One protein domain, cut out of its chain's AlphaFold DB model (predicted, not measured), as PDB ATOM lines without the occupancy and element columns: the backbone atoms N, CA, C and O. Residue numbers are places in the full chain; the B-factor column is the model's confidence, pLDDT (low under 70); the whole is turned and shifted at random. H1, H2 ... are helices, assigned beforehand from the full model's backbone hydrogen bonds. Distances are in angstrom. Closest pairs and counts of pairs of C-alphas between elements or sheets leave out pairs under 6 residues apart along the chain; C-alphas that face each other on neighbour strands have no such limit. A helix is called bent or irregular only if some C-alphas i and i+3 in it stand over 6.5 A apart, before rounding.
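What this domain is: This is residues 2 to 44 of the 97 residues of an uncharacterized protein of Dehalococcoidia bacterium SG8_51_3 (UniProt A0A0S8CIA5). The model is a loose, open frame of two short helices, H1 and H2, that turn a corner at a tight link and stay apart from each other. A leading arm, residues 2 to 7, sticks out before H1, and after H2 the unnamed tail folds back past that helix before residues 37 to 44 stick out. The printed part has 43 residues with two named helices in the order H1, H2 and no named strand. The class is all helix, though the helices hold 20 of the 43 residues, under half. The whole is loose, with a radius of gyration of the C-alphas of 12.3 A and spans of 31 by 30 by 17 A.

Where its parts are: H1 runs from Pro 8, C-alpha at (171.877, 170.772, 119.837), to Lys 17, 14.4 A from first to last C-alpha. H2 runs from Thr 20 to Asp 29, 14.3 A long, and ends with its C-alpha at (196.533, 175.530, 115.762). Residues 30 to 44 hold no named element, and the C-alpha of Ile 44 is at (185.704, 158.514, 137.782).

How they stand to each other: Residues 2 to 13, of which 8 to 13 belong to H1, stand free. H1 and H2 are joined by a tight link of 2 residues, and they are apart, with no C-alpha of the one within 8 A of the other. In H1 and H2 every O i to N i+4 pair is within hydrogen-bond range. Neither helix is bent. Residues 37 to 44 stand free.

The domain as a whole: The C-alphas of Val 2 and Ile 44 are the two farthest apart, at 33.5 A. The printed part has no cut. The mean pLDDT of the printed part is 89.1, and residues 2 to 5 are under 70.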
ATOM      1  N   VAL A   2     182.043 184.351 116.586       45.78
ATOM      2  CA  VAL A   2     180.930 183.532 116.083       45.78
ATOM      3  C   VAL A   2     180.113 183.121 117.303       45.78
ATOM      4  O   VAL A   2     180.643 182.466 118.195       45.78
ATOM      5  N   ASN A   3     178.862 183.571 117.393       49.41
ATOM      6  CA  ASN A   3     177.946 183.095 118.423       49.41
ATOM      7  C   ASN A   3     177.395 181.746 117.957       49.41
ATOM      8  O   ASN A   3     176.564 181.706 117.055       49.41
ATOM      9  N   ILE A   4     177.907 180.664 118.537       59.91
ATOM     10  CA  ILE A   4     177.515 179.295 118.184       59.91
ATOM     11  C   ILE A   4     176.211 178.885 118.908       59.91
ATOM     12  O   ILE A   4     175.634 177.854 118.596       59.91
ATOM     13  N   GLY A   5     175.685 179.725 119.815       64.88
ATOM     14  CA  GLY A   5     174.447 179.460 120.554       64.88
ATOM     15  C   GLY A   5     174.490 178.172 121.389       64.88
ATOM     16  O   GLY A   5     175.476 177.439 121.387       64.88
ATOM     17  N   LYS A   6     173.407 177.888 122.125       80.88
ATOM     18  CA  LYS A   6     173.163 176.544 122.666       80.88
ATOM     19  C   LYS A   6     172.402 175.719 121.622       80.88
ATOM     20  O   LYS A   6     171.203 175.512 121.765       80.88
ATOM     21  N   ASP A   7     173.076 175.354 120.532       84.56
ATOM     22  CA  ASP A   7     172.504 174.583 119.422       84.56
ATOM     23  C   ASP A   7     172.761 173.064 119.594       84.56
ATOM     24  O   ASP A   7     173.918 172.627 119.597       84.56
ATOM     25  N   PRO A   8     171.721 172.225 119.738       84.06
ATOM     26  CA  PRO A   8     171.877 170.772 119.837       84.06
ATOM     27  C   PRO A   8     172.587 170.126 118.634       84.06
ATOM     28  O   PRO A   8     173.310 169.141 118.802       84.06
ATOM     29  N   GLU A   9     172.447 170.683 117.427       89.25
ATOM     30  CA  GLU A   9     173.079 170.141 116.212       89.25
ATOM     31  C   GLU A   9     174.605 170.293 116.240       89.25
ATOM     32  O   GLU A   9     175.355 169.453 115.724       89.25
ATOM     33  N   VAL A  10     175.091 171.338 116.912       90.25
ATOM     34  CA  VAL A  10     176.523 171.548 117.137       90.25
ATOM     35  C   VAL A  10     177.069 170.459 118.053       90.25
ATOM     36  O   VAL A  10     178.074 169.828 117.714       90.25
ATOM     37  N   LEU A  11     176.389 170.163 119.164       92.62
ATOM     38  CA  LEU A  11     176.797 169.079 120.063       92.62
ATOM     39  C   LEU A  11     176.751 167.719 119.364       92.62
ATOM     40  O   LEU A  11     177.673 166.917 119.521       92.62
ATOM     41  N   HIS A  12     175.725 167.467 118.547       92.88
ATOM     42  CA  HIS A  12     175.640 166.251 117.741       92.88
ATOM     43  C   HIS A  12     176.839 166.112 116.790       92.88
ATOM     44  O   HIS A  12     177.461 165.048 116.695       92.88
ATOM     45  N   THR A  13     177.208 167.200 116.118       93.56
ATOM     46  CA  THR A  13     178.351 167.228 115.201       93.56
ATOM     47  C   THR A  13     179.669 166.991 115.935       93.56
ATOM     48  O   THR A  13     180.476 166.179 115.484       93.56
ATOM     49  N   ILE A  14     179.879 167.641 117.083       93.25
ATOM     50  CA  ILE A  14     181.081 167.441 117.904       93.25
ATOM     51  C   ILE A  14     181.161 165.982 118.356       93.25
ATOM     52  O   ILE A  14     182.164 165.320 118.103       93.25
ATOM     53  N   LYS A  15     180.082 165.444 118.938       93.31
ATOM     54  CA  LYS A  15     180.030 164.067 119.450       93.31
ATOM     55  C   LYS A  15     180.293 163.011 118.376       93.31
ATOM     56  O   LYS A  15     180.854 161.965 118.678       93.31
ATOM     57  N   SER A  16     179.850 163.253 117.142       94.81
ATOM     58  CA  SER A  16     179.968 162.282 116.046       94.81
ATOM     59  C   SER A  16     181.308 162.329 115.316       94.81
ATOM     60  O   SER A  16     181.680 161.338 114.689       94.81
ATOM     61  N   LYS A  17     182.028 163.457 115.367       94.56
ATOM     62  CA  LYS A  17     183.211 163.678 114.521       94.56
ATOM     63  C   LYS A  17     184.500 163.932 115.285       94.56
ATOM     64  O   LYS A  17     185.566 163.765 114.700       94.56
ATOM     65  N   LEU A  18     184.424 164.358 116.542       94.88
ATOM     66  CA  LEU A  18     185.572 164.872 117.279       94.88
ATOM     67  C   LEU A  18     185.770 164.120 118.596       94.88
ATOM     68  O   LEU A  18     184.819 163.740 119.275       94.88
ATOM     69  N   ASN A  19     187.037 163.945 118.967       94.50
ATOM     70  CA  ASN A  19     187.441 163.566 120.317       94.50
ATOM     71  C   ASN A  19     188.172 164.743 120.981       94.50
ATOM     72  O   ASN A  19     188.537 165.715 120.317       94.50
ATOM     73  N   THR A  20     188.391 164.661 122.293       93.75
ATOM     74  CA  THR A  20     188.998 165.751 123.075       93.75
ATOM     75  C   THR A  20     190.423 166.094 122.638       93.75
ATOM     76  O   THR A  20     190.782 167.267 122.673       93.75
ATOM     77  N   ALA A  21     191.213 165.116 122.179       93.81
ATOM     78  CA  ALA A  21     192.570 165.353 121.681       93.81
ATOM     79  C   ALA A  21     192.560 166.176 120.384       93.81
ATOM     80  O   ALA A  21     193.209 167.210 120.317       93.81
ATOM     81  N   LEU A  22     191.734 165.793 119.405       95.56
ATOM     82  CA  LEU A  22     191.580 166.540 118.150       95.56
ATOM     83  C   LEU A  22     191.052 167.960 118.376       95.56
ATOM     84  O   LEU A  22     191.439 168.879 117.663       95.56
ATOM     85  N   ILE A  23     190.164 168.145 119.358       95.06
ATOM     86  CA  ILE A  23     189.687 169.481 119.742       95.06
ATOM     87  C   ILE A  23     190.838 170.309 120.321       95.06
ATOM     88  O   ILE A  23     190.974 171.469 119.946       95.06
ATOM     89  N   SER A  24     191.668 169.729 121.196       95.44
ATOM     90  CA  SER A  24     192.849 170.407 121.746       95.44
ATOM     91  C   SER A  24     193.806 170.842 120.642       95.44
ATOM     92  O   SER A  24     194.144 172.019 120.574       95.44
ATOM     93  N   ASP A  25     194.172 169.924 119.747       95.88
ATOM     94  CA  ASP A  25     195.104 170.201 118.651       95.88
ATOM     95  C   ASP A  25     194.569 171.318 117.739       95.88
ATOM     96  O   ASP A  25     195.283 172.261 117.407       95.88
ATOM     97  N   ALA A  26     193.276 171.271 117.395       95.50
ATOM     98  CA  ALA A  26     192.646 172.308 116.582       95.50
ATOM     99  C   ALA A  26     192.616 173.679 117.283       95.50
ATOM    100  O   ALA A  26     192.752 174.709 116.624       95.50
ATOM    101  N   LEU A  27     192.416 173.717 118.604       95.81
ATOM    102  CA  LEU A  27     192.468 174.961 119.376       95.81
ATOM    103  C   LEU A  27     193.894 175.517 119.445       95.81
ATOM    104  O   LEU A  27     194.075 176.726 119.282       95.81
ATOM    105  N   ASP A  28     194.894 174.655 119.609       95.94
ATOM    106  CA  ASP A  28     196.303 175.044 119.595       95.94
ATOM    107  C   ASP A  28     196.725 175.620 118.235       95.94
ATOM    108  O   ASP A  28     197.360 176.677 118.197       95.94
ATOM    109  N   ASP A  29     196.293 175.017 117.122       97.25
ATOM    110  CA  ASP A  29     196.533 175.530 115.762       97.25
ATOM    111  C   ASP A  29     195.891 176.908 115.524       97.25
ATOM    112  O   ASP A  29     196.409 177.735 114.767       97.25
ATOM    113  N   LEU A  30     194.767 177.185 116.191       97.12
ATOM    114  CA  LEU A  30     194.091 178.487 116.167       97.12
ATOM    115  C   LEU A  30     194.724 179.514 117.127       97.12
ATOM    116  O   LEU A  30     194.252 180.652 117.199       97.12
ATOM    117  N   GLY A  31     195.775 179.140 117.863       96.88
ATOM    118  CA  GLY A  31     196.444 179.978 118.862       96.88
ATOM    119  C   GLY A  31     195.694 180.087 120.195       96.88
ATOM    120  O   GLY A  31     196.072 180.881 121.060       96.88
ATOM    121  N   ALA A  32     194.625 179.309 120.381       96.31
ATOM    122  CA  ALA A  32     193.868 179.224 121.622       96.31
ATOM    123  C   ALA A  32     194.496 178.172 122.544       96.31
ATOM    124  O   ALA A  32     193.977 177.074 122.722       96.31
ATOM    125  N   HIS A  33     195.625 178.532 123.148       92.81
ATOM    126  CA  HIS A  33     196.351 177.650 124.058       92.81
ATOM    127  C   HIS A  33     195.687 177.549 125.442       92.81
ATOM    128  O   HIS A  33     194.898 178.409 125.850       92.81
ATOM    129  N   ASN A  34     196.070 176.520 126.205       92.25
ATOM    130  CA  ASN A  34     195.649 176.289 127.596       92.25
ATOM    131  C   ASN A  34     194.132 176.072 127.784       92.25
ATOM    132  O   ASN A  34     193.572 176.491 128.793       92.25
ATOM    133  N   GLN A  35     193.469 175.420 126.823       94.06
ATOM    134  CA  GLN A  35     192.025 175.127 126.874       94.06
ATOM    135  C   GLN A  35     191.695 173.723 127.413       94.06
ATOM    136  O   GLN A  35     190.533 173.330 127.468       94.06
ATOM    137  N   VAL A  36     192.711 172.958 127.819       92.69
ATOM    138  CA  VAL A  36     192.546 171.628 128.414       92.69
ATOM    139  C   VAL A  36     192.585 171.731 129.938       92.69
ATOM    140  O   VAL A  36     193.389 172.470 130.509       92.69
ATOM    141  N   MET A  37     191.726 170.954 130.599       90.06
ATOM    142  CA  MET A  37     191.715 170.812 132.054       90.06
ATOM    143  C   MET A  37     193.063 170.314 132.597       90.06
ATOM    144  O   MET A  37     193.837 169.642 131.913       90.06
ATOM    145  N   ARG A  38     193.337 170.606 133.873       89.56
ATOM    146  CA  ARG A  38     194.543 170.109 134.552       89.56
ATOM    147  C   ARG A  38     194.585 168.579 134.524       89.56
ATOM    148  O   ARG A  38     193.572 167.920 134.734       89.56
ATOM    149  N   SER A  39     195.776 168.003 134.359       87.94
ATOM    150  CA  SER A  39     195.978 166.549 134.222       87.94
ATOM    151  C   SER A  39     195.647 165.720 135.475       87.94
ATOM    152  O   SER A  39     195.630 164.486 135.419       87.94
ATOM    153  N   ASN A  40     195.403 166.376 136.613       89.00
ATOM    154  CA  ASN A  40     194.916 165.749 137.841       89.00
ATOM    155  C   ASN A  40     193.381 165.638 137.898       89.00
ATOM    156  O   ASN A  40     192.871 164.956 138.782       89.00
ATOM    157  N   ILE A  41     192.649 166.247 136.963       89.62
ATOM    158  CA  ILE A  41     191.209 166.043 136.787       89.62
ATOM    159  C   ILE A  41     191.023 164.829 135.877       89.62
ATOM    160  O   ILE A  41     191.462 164.834 134.725       89.62
ATOM    161  N   ARG A  42     190.404 163.764 136.397       89.50
ATOM    162  CA  ARG A  42     190.229 162.491 135.682       89.50
ATOM    163  C   ARG A  42     188.792 161.985 135.794       89.50
ATOM    164  O   ARG A  42     188.169 162.193 136.836       89.50
ATOM    165  N   PRO A  43     188.260 161.315 134.755       92.06
ATOM    166  CA  PRO A  43     186.972 160.642 134.850       92.06
ATOM    167  C   PRO A  43     186.979 159.610 135.981       92.06
ATOM    168  O   PRO A  43     187.944 158.867 136.132       92.06
ATOM    169  N   ILE A  44     185.890 159.549 136.751       93.44
ATOM    170  CA  ILE A  44     185.704 158.514 137.782       93.44
ATOM    171  C   ILE A  44     185.449 157.148 137.129       93.44
ATOM    172  O   ILE A  44     185.932 156.128 137.609       93.44
TER     173      ILE A  44